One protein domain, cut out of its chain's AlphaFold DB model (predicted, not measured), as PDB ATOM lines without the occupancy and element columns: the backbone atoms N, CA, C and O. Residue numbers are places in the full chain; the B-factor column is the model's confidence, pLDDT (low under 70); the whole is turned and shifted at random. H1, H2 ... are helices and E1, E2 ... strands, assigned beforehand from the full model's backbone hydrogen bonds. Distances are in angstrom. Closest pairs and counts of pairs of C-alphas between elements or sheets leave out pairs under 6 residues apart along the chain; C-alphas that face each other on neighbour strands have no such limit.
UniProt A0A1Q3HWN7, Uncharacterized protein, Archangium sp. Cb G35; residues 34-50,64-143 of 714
ATOM      1  N   ALA A  34     196.505 239.711 189.206       79.12
ATOM      2  CA  ALA A  34     195.308 239.400 188.419       79.12
ATOM      3  C   ALA A  34     194.862 240.543 187.480       79.12
ATOM      4  O   ALA A  34     194.338 240.280 186.399       79.12
ATOM      5  N   LEU A  35     195.044 241.807 187.888       85.38
ATOM      6  CA  LEU A  35     194.746 242.977 187.050       85.38
ATOM      7  C   LEU A  35     195.799 243.182 185.952       85.38
ATOM      8  O   LEU A  35     195.455 243.588 184.845       85.38
ATOM      9  N   GLU A  36     197.065 242.895 186.255       86.44
ATOM     10  CA  GLU A  36     198.155 242.888 185.277       86.44
ATOM     11  C   GLU A  36     197.932 241.797 184.215       86.44
ATOM     12  O   GLU A  36     198.030 242.080 183.021       86.44
ATOM     13  N   ASP A  37     197.565 240.582 184.632       86.00
ATOM     14  CA  ASP A  37     197.216 239.478 183.729       86.00
ATOM     15  C   ASP A  37     196.026 239.823 182.831       86.00
ATOM     16  O   ASP A  37     196.071 239.573 181.628       86.00
ATOM     17  N   GLU A  38     194.976 240.428 183.395       85.81
ATOM     18  CA  GLU A  38     193.829 240.929 182.633       85.81
ATOM     19  C   GLU A  38     194.262 241.909 181.542       85.81
ATOM     20  O   GLU A  38     193.949 241.694 180.372       85.81
ATOM     21  N   ALA A  39     194.988 242.964 181.916       88.38
ATOM     22  CA  ALA A  39     195.354 244.012 180.978       88.38
ATOM     23  C   ALA A  39     196.257 243.474 179.865       88.38
ATOM     24  O   ALA A  39     196.042 243.771 178.693       88.38
ATOM     25  N   LEU A  40     197.261 242.667 180.214       88.19
ATOM     26  CA  LEU A  40     198.226 242.158 179.245       88.19
ATOM     27  C   LEU A  40     197.623 241.099 178.324       88.19
ATOM     28  O   LEU A  40     197.909 241.128 177.129       88.19
ATOM     29  N   CYS A  41     196.779 240.201 178.832       87.38
ATOM     30  CA  CYS A  41     196.130 239.212 177.979       87.38
ATOM     31  C   CYS A  41     195.145 239.859 177.007       87.38
ATOM     32  O   CYS A  41     195.219 239.578 175.813       87.38
ATOM     33  N   ASP A  42     194.313 240.796 177.464       87.38
ATOM     34  CA  ASP A  42     193.400 241.524 176.579       87.38
ATOM     35  C   ASP A  42     194.184 242.342 175.520       87.38
ATOM     36  O   ASP A  42     193.798 242.386 174.351       87.38
ATOM     37  N   LEU A  43     195.345 242.921 175.865       88.31
ATOM     38  CA  LEU A  43     196.228 243.574 174.884       88.31
ATOM     39  C   LEU A  43     196.817 242.602 173.852       88.31
ATOM     40  O   LEU A  43     196.983 242.973 172.687       88.31
ATOM     41  N   LEU A  44     197.143 241.372 174.254       85.75
ATOM     42  CA  LEU A  44     197.643 240.337 173.346       85.75
ATOM     43  C   LEU A  44     196.557 239.844 172.383       85.75
ATOM     44  O   LEU A  44     196.860 239.614 171.213       85.75
ATOM     45  N   GLU A  45     195.307 239.726 172.832       84.31
ATOM     46  CA  GLU A  45     194.170 239.421 171.956       84.31
ATOM     47  C   GLU A  45     193.929 240.544 170.954       84.31
ATOM     48  O   GLU A  45     193.869 240.281 169.753       84.31
ATOM     49  N   LEU A  46     193.876 241.794 171.424       84.81
ATOM     50  CA  LEU A  46     193.739 242.953 170.549       84.81
ATOM     51  C   LEU A  46     194.842 242.968 169.486       84.81
ATOM     52  O   LEU A  46     194.566 243.121 168.295       84.81
ATOM     53  N   ARG A  47     196.091 242.737 169.903       82.88
ATOM     54  CA  ARG A  47     197.226 242.593 168.990       82.88
ATOM     55  C   ARG A  47     197.008 241.458 167.998       82.88
ATOM     56  O   ARG A  47     197.227 241.662 166.809       82.88
ATOM     57  N   SER A  48     196.612 240.276 168.462       79.38
ATOM     58  CA  SER A  48     196.384 239.112 167.604       79.38
ATOM     59  C   SER A  48     195.316 239.397 166.553       79.38
ATOM     60  O   SER A  48     195.558 239.148 165.379       79.38
ATOM     61  N   LEU A  49     194.179 239.975 166.948       77.38
ATOM     62  CA  LEU A  49     193.072 240.315 166.052       77.38
ATOM     63  C   LEU A  49     193.504 241.316 164.981       77.38
ATOM     64  O   LEU A  49     193.299 241.082 163.790       77.38
ATOM     65  N   VAL A  50     194.183 242.385 165.403       76.06
ATOM     66  CA  VAL A  50     194.727 243.417 164.512       76.06
ATOM     67  C   VAL A  50     195.775 242.840 163.555       76.06
ATOM     68  O   VAL A  50     195.843 243.262 162.405       76.06
ATOM     69  N   GLN A  64     193.166 257.527 164.244       54.53
ATOM     70  CA  GLN A  64     192.241 256.750 165.064       54.53
ATOM     71  C   GLN A  64     191.799 255.471 164.364       54.53
ATOM     72  O   GLN A  64     191.182 255.482 163.304       54.53
ATOM     73  N   VAL A  65     192.090 254.339 165.002       58.66
ATOM     74  CA  VAL A  65     191.554 253.040 164.599       58.66
ATOM     75  C   VAL A  65     190.269 252.779 165.366       58.66
ATOM     76  O   VAL A  65     190.255 252.750 166.598       58.66
ATOM     77  N   HIS A  66     189.177 252.578 164.631       60.53
ATOM     78  CA  HIS A  66     187.880 252.247 165.205       60.53
ATOM     79  C   HIS A  66     187.858 250.786 165.667       60.53
ATOM     80  O   HIS A  66     187.366 249.894 164.984       60.53
ATOM     81  N   LEU A  67     188.361 250.541 166.877       62.34
ATOM     82  CA  LEU A  67     188.312 249.224 167.524       62.34
ATOM     83  C   LEU A  67     186.880 248.712 167.756       62.34
ATOM     84  O   LEU A  67     186.677 247.517 167.942       62.34
ATOM     85  N   ASN A  68     185.881 249.591 167.685       53.66
ATOM     86  CA  ASN A  68     184.467 249.238 167.815       53.66
ATOM     87  C   ASN A  68     183.958 248.344 166.666       53.66
ATOM     88  O   ASN A  68     182.930 247.690 166.829       53.66
ATOM     89  N   GLU A  69     184.654 248.329 165.523       52.00
ATOM     90  CA  GLU A  69     184.355 247.467 164.367       52.00
ATOM     91  C   GLU A  69     185.163 246.160 164.374       52.00
ATOM     92  O   GLU A  69     184.920 245.278 163.556       52.00
ATOM     93  N   SER A  70     186.117 246.019 165.300       59.78
ATOM     94  CA  SER A  70     186.858 244.775 165.500       59.78
ATOM     95  C   SER A  70     186.086 243.824 166.417       59.78
ATOM     96  O   SER A  70     185.356 244.262 167.308       59.78
ATOM     97  N   ASP A  71     186.289 242.514 166.262       65.19
ATOM     98  CA  ASP A  71     185.723 241.500 167.167       65.19
ATOM     99  C   ASP A  71     186.317 241.552 168.589       65.19
ATOM    100  O   ASP A  71     185.942 240.764 169.457       65.19
ATOM    101  N   PHE A  72     187.208 242.511 168.870       79.00
ATOM    102  CA  PHE A  72     187.796 242.704 170.184       79.00
ATOM    103  C   PHE A  72     186.761 243.225 171.187       79.00
ATOM    104  O   PHE A  72     186.374 244.398 171.181       79.00
ATOM    105  N   ARG A  73     186.315 242.344 172.088       77.19
ATOM    106  CA  ARG A  73     185.312 242.652 173.116       77.19
ATOM    107  C   ARG A  73     185.803 242.229 174.501       77.19
ATOM    108  O   ARG A  73     185.389 241.178 174.988       77.19
ATOM    109  N   PRO A  74     186.588 243.084 175.184       81.19
ATOM    110  CA  PRO A  74     186.975 242.857 176.572       81.19
ATOM    111  C   PRO A  74     185.759 242.562 177.450       81.19
ATOM    112  O   PRO A  74     184.661 243.089 177.215       81.19
ATOM    113  N   LEU A  75     185.938 241.758 178.493       78.19
ATOM    114  CA  LEU A  75     184.838 241.366 179.373       78.19
ATOM    115  C   LEU A  75     184.250 242.587 180.115       78.19
ATOM    116  O   LEU A  75     185.012 243.367 180.694       78.19
ATOM    117  N   PRO A  76     182.913 242.781 180.120       73.75
ATOM    118  CA  PRO A  76     182.271 243.824 180.916       73.75
ATOM    119  C   PRO A  76     182.289 243.457 182.406       73.75
ATOM    120  O   PRO A  76     182.661 242.347 182.794       73.75
ATOM    121  N   CYS A  77     181.867 244.384 183.264       76.00
ATOM    122  CA  CYS A  77     181.722 244.088 184.684       76.00
ATOM    123  C   CYS A  77     180.617 243.061 184.955       76.00
ATOM    124  O   CYS A  77     179.803 242.742 184.090       76.00
ATOM    125  N   LYS A  78     180.588 242.511 186.179       64.88
ATOM    126  CA  LYS A  78     179.635 241.453 186.576       64.88
ATOM    127  C   LYS A  78     178.163 241.835 186.378       64.88
ATOM    128  O   LYS A  78     177.324 240.951 186.259       64.88
ATOM    129  N   ASP A  79     177.858 243.125 186.385       57.88
ATOM    130  CA  ASP A  79     176.531 243.701 186.163       57.88
ATOM    131  C   ASP A  79     176.263 244.075 184.692       57.88
ATOM    132  O   ASP A  79     175.225 244.653 184.382       57.88
ATOM    133  N   GLY A  80     177.192 243.761 183.786       58.81
ATOM    134  CA  GLY A  80     177.142 244.123 182.372       58.81
ATOM    135  C   GLY A  80     177.556 245.560 182.066       58.81
ATOM    136  O   GLY A  80     177.638 245.928 180.895       58.81
ATOM    137  N   SER A  81     177.844 246.373 183.086       71.12
ATOM    138  CA  SER A  81     178.298 247.742 182.878       71.12
ATOM    139  C   SER A  81     179.717 247.781 182.305       71.12
ATOM    140  O   SER A  81     180.522 246.854 182.460       71.12
ATOM    141  N   ARG A  82     180.026 248.883 181.619       78.81
ATOM    142  CA  ARG A  82     181.366 249.219 181.138       78.81
ATOM    143  C   ARG A  82     181.698 250.627 181.636       78.81
ATOM    144  O   ARG A  82     180.875 251.525 181.431       78.81
ATOM    145  N   PRO A  83     182.843 250.844 182.305       80.69
ATOM    146  CA  PRO A  83     183.275 252.175 182.708       80.69
ATOM    147  C   PRO A  83     183.399 253.111 181.507       80.69
ATOM    148  O   PRO A  83     183.671 252.671 180.384       80.69
ATOM    149  N   GLN A  84     183.219 254.408 181.753       81.75
ATOM    150  CA  GLN A  84     183.410 255.429 180.727       81.75
ATOM    151  C   GLN A  84     184.851 255.397 180.204       81.75
ATOM    152  O   GLN A  84     185.801 255.254 180.974       81.75
ATOM    153  N   VAL A  85     185.000 255.526 178.886       84.81
ATOM    154  CA  VAL A  85     186.310 255.567 178.231       84.81
ATOM    155  C   VAL A  85     186.856 256.996 178.150       84.81
ATOM    156  O   VAL A  85     186.065 257.939 178.114       84.81
ATOM    157  N   PRO A  86     188.188 257.178 178.052       82.12
ATOM    158  CA  PRO A  86     188.809 258.505 177.966       82.12
ATOM    159  C   PRO A  86     188.440 259.322 176.719       82.12
ATOM    160  O   PRO A  86     188.593 260.541 176.721       82.12
ATOM    161  N   GLY A  87     187.991 258.678 175.639       80.12
ATOM    162  CA  GLY A  87     187.616 259.365 174.407       80.12
ATOM    163  C   GLY A  87     187.338 258.416 173.238       80.12
ATOM    164  O   GLY A  87     187.293 257.198 173.429       80.12
ATOM    165  N   PRO A  88     187.157 258.960 172.025       74.62
ATOM    166  CA  PRO A  88     187.002 258.177 170.799       74.62
ATOM    167  C   PRO A  88     188.205 257.245 170.553       74.62
ATOM    168  O   PRO A  88     189.333 257.579 170.913       74.62
ATOM    169  N   GLY A  89     187.961 256.060 169.981       76.88
ATOM    170  CA  GLY A  89     189.000 255.055 169.689       76.88
ATOM    171  C   GLY A  89     189.372 254.121 170.854       76.88
ATOM    172  O   GLY A  89     190.206 253.234 170.679       76.88
ATOM    173  N   TRP A  90     188.748 254.285 172.024       86.44
ATOM    174  CA  TRP A  90     188.911 253.390 173.172       86.44
ATOM    175  C   TRP A  90     187.766 252.374 173.281       86.44
ATOM    176  O   TRP A  90     186.597 252.730 173.133       86.44
ATOM    177  N   VAL A  91     188.091 251.135 173.653       85.56
ATOM    178  CA  VAL A  91     187.125 250.077 173.997       85.56
ATOM    179  C   VAL A  91     187.266 249.737 175.474       85.56
ATOM    180  O   VAL A  91     188.350 249.402 175.932       85.56
ATOM    181  N   SER A  92     186.181 249.823 176.243       85.44
ATOM    182  CA  SER A  92     186.204 249.581 177.694       85.44
ATOM    183  C   SER A  92     185.928 248.123 178.035       85.44
ATOM    184  O   SER A  92     184.890 247.612 177.623       85.44
ATOM    185  N   GLY A  93     186.785 247.472 178.817       86.75
ATOM    186  CA  GLY A  93     186.473 246.282 179.619       86.75
ATOM    187  C   GLY A  93     186.018 246.655 181.032       86.75
ATOM    188  O   GLY A  93     185.692 247.806 181.292       86.75
ATOM    189  N   CYS A  94     185.976 245.706 181.971       85.69
ATOM    190  CA  CYS A  94     185.548 246.017 183.340       85.69
ATOM    191  C   CYS A  94     186.557 246.887 184.101       85.69
ATOM    192  O   CYS A  94     186.161 247.806 184.821       85.69
ATOM    193  N   HIS A  95     187.856 246.600 183.967       90.25
ATOM    194  CA  HIS A  95     188.895 247.328 184.694       90.25
ATOM    195  C   HIS A  95     189.730 248.244 183.801       90.25
ATOM    196  O   HIS A  95     190.192 249.279 184.277       90.25
ATOM    197  N   PHE A  96     189.886 247.940 182.518       92.25
ATOM    198  CA  PHE A  96     190.741 248.714 181.621       92.25
ATOM    199  C   PHE A  96     189.982 249.181 180.384       92.25
ATOM    200  O   PHE A  96     189.093 248.488 179.901       92.25
ATOM    201  N   ALA A  97     190.334 250.354 179.870       91.12
ATOM    202  CA  ALA A  97     190.021 250.765 178.514       91.12
ATOM    203  C   ALA A  97     191.234 250.494 177.632       91.12
ATOM    204  O   ALA A  97     192.365 250.681 178.066       91.12
ATOM    205  N   TYR A  98     190.997 250.078 176.397       91.31
ATOM    206  CA  TYR A  98     192.024 249.656 175.459       91.31
ATOM    207  C   TYR A  98     192.003 250.527 174.210       91.31
ATOM    208  O   TYR A  98     190.925 250.858 173.712       91.31
ATOM    209  N   ARG A  99     193.177 250.868 173.682       88.19
ATOM    210  CA  ARG A  99     193.320 251.509 172.371       88.19
ATOM    211  C   ARG A  99     194.532 250.982 171.624       88.19
ATOM    212  O   ARG A  99     195.471 250.464 172.229       88.19
ATOM    213  N   MET A 100     194.539 251.197 170.314       86.38
ATOM    214  CA  MET A 100     195.757 251.127 169.518       86.38
ATOM    215  C   MET A 100     196.243 252.546 169.226       86.38
ATOM    216  O   MET A 100     195.461 253.414 168.844       86.38
ATOM    217  N   GLU A 101     197.534 252.771 169.407       84.81
ATOM    218  CA  GLU A 101     198.239 253.989 169.034       84.81
ATOM    219  C   GLU A 101     199.058 253.715 167.774       84.81
ATOM    220  O   GLU A 101     199.805 252.736 167.714       84.81
ATOM    221  N   LEU A 102     198.927 254.589 166.777       76.44
ATOM    222  CA  LEU A 102     199.755 254.593 165.575       76.44
ATOM    223  C   LEU A 102     200.763 255.740 165.671       76.44
ATOM    224  O   LEU A 102     200.405 256.869 165.991       76.44
ATOM    225  N   SER A 103     202.034 255.453 165.395       73.88
ATOM    226  CA  SER A 103     203.085 256.464 165.281       73.88
ATOM    227  C   SER A 103     204.005 256.102 164.115       73.88
ATOM    228  O   SER A 103     204.913 255.273 164.230       73.88
ATOM    229  N   GLY A 104     203.727 256.677 162.941       71.12
ATOM    230  CA  GLY A 104     204.422 256.336 161.698       71.12
ATOM    231  C   GLY A 104     204.194 254.874 161.293       71.12
ATOM    232  O   GLY A 104     203.061 254.447 161.102       71.12
ATOM    233  N   SER A 105     205.273 254.095 161.154       65.81
ATOM    234  CA  SER A 105     205.216 252.650 160.859       65.81
ATOM    235  C   SER A 105     205.177 251.758 162.111       65.81
ATOM    236  O   SER A 105     205.155 250.527 161.993       65.81
ATOM    237  N   ALA A 106     205.181 252.358 163.307       71.31
ATOM    238  CA  ALA A 106     205.067 251.663 164.580       71.31
ATOM    239  C   ALA A 106     203.629 251.736 165.112       71.31
ATOM    240  O   ALA A 106     202.949 252.752 164.983       71.31
ATOM    241  N   TYR A 107     203.187 250.654 165.748       78.44
ATOM    242  CA  TYR A 107     201.934 250.600 166.491       78.44
ATOM    243  C   TYR A 107     202.193 250.068 167.902       78.44
ATOM    244  O   TYR A 107     203.077 249.226 168.108       78.44
ATOM    245  N   ALA A 108     201.422 250.566 168.863       84.69
ATOM    246  CA  ALA A 108     201.419 250.107 170.244       84.69
ATOM    247  C   ALA A 108     199.980 249.910 170.723       84.69
ATOM    248  O   ALA A 108     199.083 250.659 170.345       84.69
ATOM    249  N   PHE A 109     199.758 248.912 171.569       87.81
ATOM    250  CA  PHE A 109     198.466 248.677 172.209       87.81
ATOM    251  C   PHE A 109     198.552 249.149 173.651       87.81
ATOM    252  O   PHE A 109     199.511 248.802 174.338       87.81
ATOM    253  N   VAL A 110     197.578 249.939 174.096       89.75
ATOM    254  CA  VAL A 110     197.568 250.551 175.428       89.75
ATOM    255  C   VAL A 110     196.320 250.134 176.185       89.75
ATOM    256  O   VAL A 110     195.219 250.237 175.648       89.75
ATOM    257  N   ALA A 111     196.498 249.695 177.429       92.12
ATOM    258  CA  ALA A 111     195.435 249.458 178.396       92.12
ATOM    259  C   ALA A 111     195.557 250.477 179.530       92.12
ATOM    260  O   ALA A 111     196.592 250.547 180.189       92.12
ATOM    261  N   LEU A 112     194.499 251.243 179.771       92.31
ATOM    262  CA  LEU A 112     194.425 252.258 180.815       92.31
ATOM    263  C   LEU A 112     193.381 251.863 181.853       92.31
ATOM    264  O   LEU A 112     192.243 251.559 181.508       92.31
ATOM    265  N   GLY A 113     193.737 251.897 183.131       90.38
ATOM    266  CA  GLY A 113     192.817 251.576 184.209       90.38
ATOM    267  C   GLY A 113     191.695 252.605 184.368       90.38
ATOM    268  O   GLY A 113     191.945 253.763 184.694       90.38
ATOM    269  N   VAL A 114     190.449 252.164 184.184       88.75
ATOM    270  CA  VAL A 114     189.230 253.003 184.203       88.75
ATOM    271  C   VAL A 114     188.273 252.679 185.352       88.75
ATOM    272  O   VAL A 114     187.215 253.291 185.483       88.75
ATOM    273  N   SER A 115     188.630 251.725 186.211       83.62
ATOM    274  CA  SER A 115     187.846 251.369 187.397       83.62
ATOM    275  C   SER A 115     188.555 251.810 188.673       83.62
ATOM    276  O   SER A 115     189.777 251.925 188.697       83.62
ATOM    277  N   ALA A 116     187.818 251.932 189.779       80.81
ATOM    278  CA  ALA A 116     188.397 252.253 191.089       80.81
ATOM    279  C   ALA A 116     189.524 251.291 191.533       80.81
ATOM    280  O   ALA A 116     190.342 251.652 192.369       80.81
ATOM    281  N   ARG A 117     189.568 250.062 190.993       80.75
ATOM    282  CA  ARG A 117     190.588 249.049 191.332       80.75
ATOM    283  C   ARG A 117     191.830 249.087 190.447       80.75
ATOM    284  O   ARG A 117     192.858 248.557 190.844       80.75
ATOM    285  N   SER A 118     191.719 249.663 189.259       85.69
ATOM    286  CA  SER A 118     192.782 249.722 188.251       85.69
ATOM    287  C   SER A 118     193.270 251.147 188.003       85.69
ATOM    288  O   SER A 118     194.203 251.345 187.234       85.69
ATOM    289  N   GLN A 119     192.649 252.141 188.636       84.31
ATOM    290  CA  GLN A 119     192.967 253.551 188.463       84.31
ATOM    291  C   GLN A 119     194.465 253.815 188.662       84.31
ATOM    292  O   GLN A 119     195.044 253.442 189.681       84.31
ATOM    293  N   GLY A 120     195.083 254.476 187.681       80.38
ATOM    294  CA  GLY A 120     196.517 254.782 187.677       80.38
ATOM    295  C   GLY A 120     197.414 253.682 187.097       80.38
ATOM    296  O   GLY A 120     198.616 253.903 186.983       80.38
ATOM    297  N   LEU A 121     196.860 252.530 186.708       86.88
ATOM    298  CA  LEU A 121     197.589 251.501 185.967       86.88
ATOM    299  C   LEU A 121     197.535 251.783 184.461       86.88
ATOM    300  O   LEU A 121     196.465 252.044 183.910       86.88
ATOM    301  N   GLU A 122     198.684 251.674 183.800       90.50
ATOM    302  CA  GLU A 122     198.815 251.741 182.346       90.50
ATOM    303  C   GLU A 122     199.753 250.626 181.880       90.50
ATOM    304  O   GLU A 122     200.842 250.447 182.428       90.50
ATOM    305  N   PHE A 123     199.329 249.880 180.863       89.00
ATOM    306  CA  PHE A 123     200.124 248.833 180.234       89.00
ATOM    307  C   PHE A 123     200.232 249.110 178.740       89.00
ATOM    308  O   PHE A 123     199.251 249.506 178.110       89.00
ATOM    309  N   ARG A 124     201.417 248.887 178.166       87.19
ATOM    310  CA  ARG A 124     201.682 249.080 176.737       87.19
ATOM    311  C   ARG A 124     202.384 247.848 176.167       87.19
ATOM    312  O   ARG A 124     203.288 247.321 176.804       87.19
ATOM    313  N   VAL A 125     201.962 247.400 174.983       85.44
ATOM    314  CA  VAL A 125     202.575 246.282 174.241       85.44
ATOM    315  C   VAL A 125     202.927 246.739 172.825       85.44
ATOM    316  O   VAL A 125     202.044 247.135 172.060       85.44
ATOM    317  N   GLY A 126     204.213 246.688 172.466       78.81
ATOM    318  CA  GLY A 126     204.704 246.989 171.112       78.81
ATOM    319  C   GLY A 126     204.838 245.771 170.176       78.81
ATOM    320  O   GLY A 126     204.615 244.623 170.553       78.81
ATOM    321  N   LYS A 127     205.288 246.009 168.931       62.97
ATOM    322  CA  LYS A 127     205.492 244.977 167.882       62.97
ATOM    323  C   LYS A 127     206.505 243.873 168.246       62.97
ATOM    324  O   LYS A 127     206.386 242.759 167.738       62.97
ATOM    325  N   ARG A 128     207.516 244.167 169.074       55.75
ATOM    326  CA  ARG A 128     208.619 243.242 169.430       55.75
ATOM    327  C   ARG A 128     208.661 242.827 170.901       55.75
ATOM    328  O   ARG A 128     209.467 241.973 171.244       55.75
ATOM    329  N   GLU A 129     207.808 243.387 171.751       59.38
ATOM    330  CA  GLU A 129     207.722 242.948 173.144       59.38
ATOM    331  C   GLU A 129     206.906 241.654 173.190       59.38
ATOM    332  O   GLU A 129     205.704 241.631 172.906       59.38
ATOM    333  N   GLY A 130     207.607 240.550 173.438       54.06
ATOM    334  CA  GLY A 130     207.010 239.264 173.756       54.06
ATOM    335  C   GLY A 130     206.750 239.209 175.253       54.06
ATOM    336  O   GLY A 130     207.686 239.229 176.046       54.06
ATOM    337  N   VAL A 131     205.482 239.127 175.649       59.72
ATOM    338  CA  VAL A 131     205.112 238.664 176.991       59.72
ATOM    339  C   VAL A 131     205.203 237.134 176.955       59.72
ATOM    340  O   VAL A 131     204.193 236.437 176.889       59.72
ATOM    341  N   GLU A 132     206.422 236.602 176.850       56.78
ATOM    342  CA  GLU A 132     206.650 235.155 176.795       56.78
ATOM    343  C   GLU A 132     206.313 234.523 178.155       56.78
ATOM    344  O   GLU A 132     206.800 234.964 179.195       56.78
ATOM    345  N   GLY A 133     205.455 233.495 178.145       63.34
ATOM    346  CA  GLY A 133     205.165 232.654 179.313       63.34
ATOM    347  C   GLY A 133     203.810 232.843 180.012       63.34
ATOM    348  O   GLY A 133     203.540 232.089 180.943       63.34
ATOM    349  N   ARG A 134     202.932 233.778 179.598       75.00
ATOM    350  CA  ARG A 134     201.567 233.889 180.173       75.00
ATOM    351  C   ARG A 134     200.564 232.971 179.470       75.00
ATOM    352  O   ARG A 134     200.397 233.040 178.255       75.00
ATOM    353  N   ASP A 135     199.834 232.170 180.248       81.19
ATOM    354  CA  ASP A 135     198.695 231.379 179.765       81.19
ATOM    355  C   ASP A 135     197.418 232.235 179.740       81.19
ATOM    356  O   ASP A 135     196.560 232.178 180.626       81.19
ATOM    357  N   CYS A 136     197.292 233.062 178.702       80.19
ATOM    358  CA  CYS A 136     196.121 233.920 178.540       80.19
ATOM    359  C   CYS A 136     194.819 233.141 178.332       80.19
ATOM    360  O   CYS A 136     193.754 233.633 178.709       80.19
ATOM    361  N   GLN A 137     194.883 231.896 177.842       74.25
ATOM    362  CA  GLN A 137     193.691 231.053 177.788       74.25
ATOM    363  C   GLN A 137     193.175 230.754 179.195       74.25
ATOM    364  O   GLN A 137     191.977 230.886 179.438       74.25
ATOM    365  N   GLN A 138     194.043 230.402 180.146       78.25
ATOM    366  CA  GLN A 138     193.618 230.155 181.525       78.25
ATOM    367  C   GLN A 138     193.037 231.412 182.196       78.25
ATOM    368  O   GLN A 138     192.055 231.310 182.941       78.25
ATOM    369  N   VAL A 139     193.593 232.593 181.912       75.94
ATOM    370  CA  VAL A 139     193.088 233.880 182.427       75.94
ATOM    371  C   VAL A 139     191.678 234.167 181.904       75.94
ATOM    372  O   VAL A 139     190.784 234.466 182.702       75.94
ATOM    373  N   TRP A 140     191.429 234.008 180.600       72.62
ATOM    374  CA  TRP A 140     190.094 234.209 180.028       72.62
ATOM    375  C   TRP A 140     189.080 233.171 180.510       72.62
ATOM    376  O   TRP A 140     187.973 233.551 180.895       72.62
ATOM    377  N   ARG A 141     189.466 231.889 180.608       70.00
ATOM    378  CA  ARG A 141     188.608 230.809 181.142       70.00
ATOM    379  C   ARG A 141     188.073 231.122 182.540       70.00
ATOM    380  O   ARG A 141     186.909 230.872 182.836       70.00
ATOM    381  N   ARG A 142     188.900 231.718 183.406       69.69
ATOM    382  CA  ARG A 142     188.482 232.110 184.764       69.69
ATOM    383  C   ARG A 142     187.504 233.289 184.781       69.69
ATOM    384  O   ARG A 142     186.772 233.447 185.761       69.69
ATOM    385  N   ARG A 143     187.500 234.136 183.749       71.75
ATOM    386  CA  ARG A 143     186.798 235.429 183.754       71.75
ATOM    387  C   ARG A 143     185.527 235.439 182.908       71.75
ATOM    388  O   ARG A 143     184.573 236.107 183.304       71.75
TER     389      ARG A 143
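AT A GLANCE: This is residues 34 to 50 and 64 to 143 of the 714 residues of an uncharacterized protein of Archangium sp. Cb G35 (UniProt A0A1Q3HWN7). A three-stranded antiparallel sheet has one long helix, H1, slantwise over one face, and a short helix, H2, packs on H1 on the side away from the sheet. A long stretch without named elements, residues 64 to 95, loops past the E1 edge, where residues 91 to 92 pair briefly with E1. The printed part has 97 residues, with named elements in the order H1, E1, E2, E3, H2 and the sheet order E1, E2, E3. The class is mixed, helices and strands, though under half of the residues, 46, are in named elements. The whole is compact, with a radius of gyration of the C-alphas of 12.7 A and spans of 39 by 32 by 26 A.

HOW THE PARTS SIT: E1, residues 96 to 103, E2, residues 106 to 113, and E3, residues 122 to 126, form a meander, each strand the antiparallel neighbour of the one before. The sheet is twisted, with C-alphas up to 4.2 A off its best plane. In the hairpin E1 and E2, N 99 and O 110 are within hydrogen-bond range at 2.9 A. In the hairpin E2 and E3, N 111 and O 123 are within that range at 2.8 A. Residues 91 to 92 pair antiparallel with residues 97 to 98 of E1. H1, residues 34 to 50, is on one face of the sheet, giving two layers, a helix layer and a sheet layer. Its height over the sheet is 8.6 A. It lies over E2 and E3, and only just not over E1, on which 2 of its C-alphas fall. It runs slantwise to the strands, at 34 degrees to E2 on the local plane. The closest C-alphas of H1 and E2 are those of Ala 39 and Ala 111, 6.0 A apart. H2, residues 136 to 143, is not on the sheet. It touches H1 through residues 37 to 41 of H1 alone, the closest C-alphas being those of Cys 41 and Cys 136, 5.3 A apart. The two helices run opposite ways at a steep tilt of 60 degrees. In H1 and H2 every O i to N i+4 pair is within hydrogen-bond range.

IN THESE COORDINATES: E1 is 21.9 A long from first to last C-alpha, E2 23.1 A and E3 13.5 A. C-alpha 96, where E1 begins, is at (190.741, 248.714, 181.621). H1 is 24.2 A long and begins at C-alpha 34, at (195.308, 239.400, 188.419). H2 is 10.8 A long and ends at C-alpha 143, at (186.798, 235.429, 183.754).

THE WHOLE: The C-alphas farthest apart, those of Asp 79 and Ser 105, are 39.3 A apart. Residues 51 to 63 are not printed, and C-alphas 50 and 64 across this cut are 13.6 A apart. Of the links printed whole, E1 to E2 is tight, and E2 to E3 and E3 to H2 are short. The mean pLDDT of the printed part is 77.8, and residues 64 to 71, 78 to 80, 105, 127 to 133 and 142 are under 70.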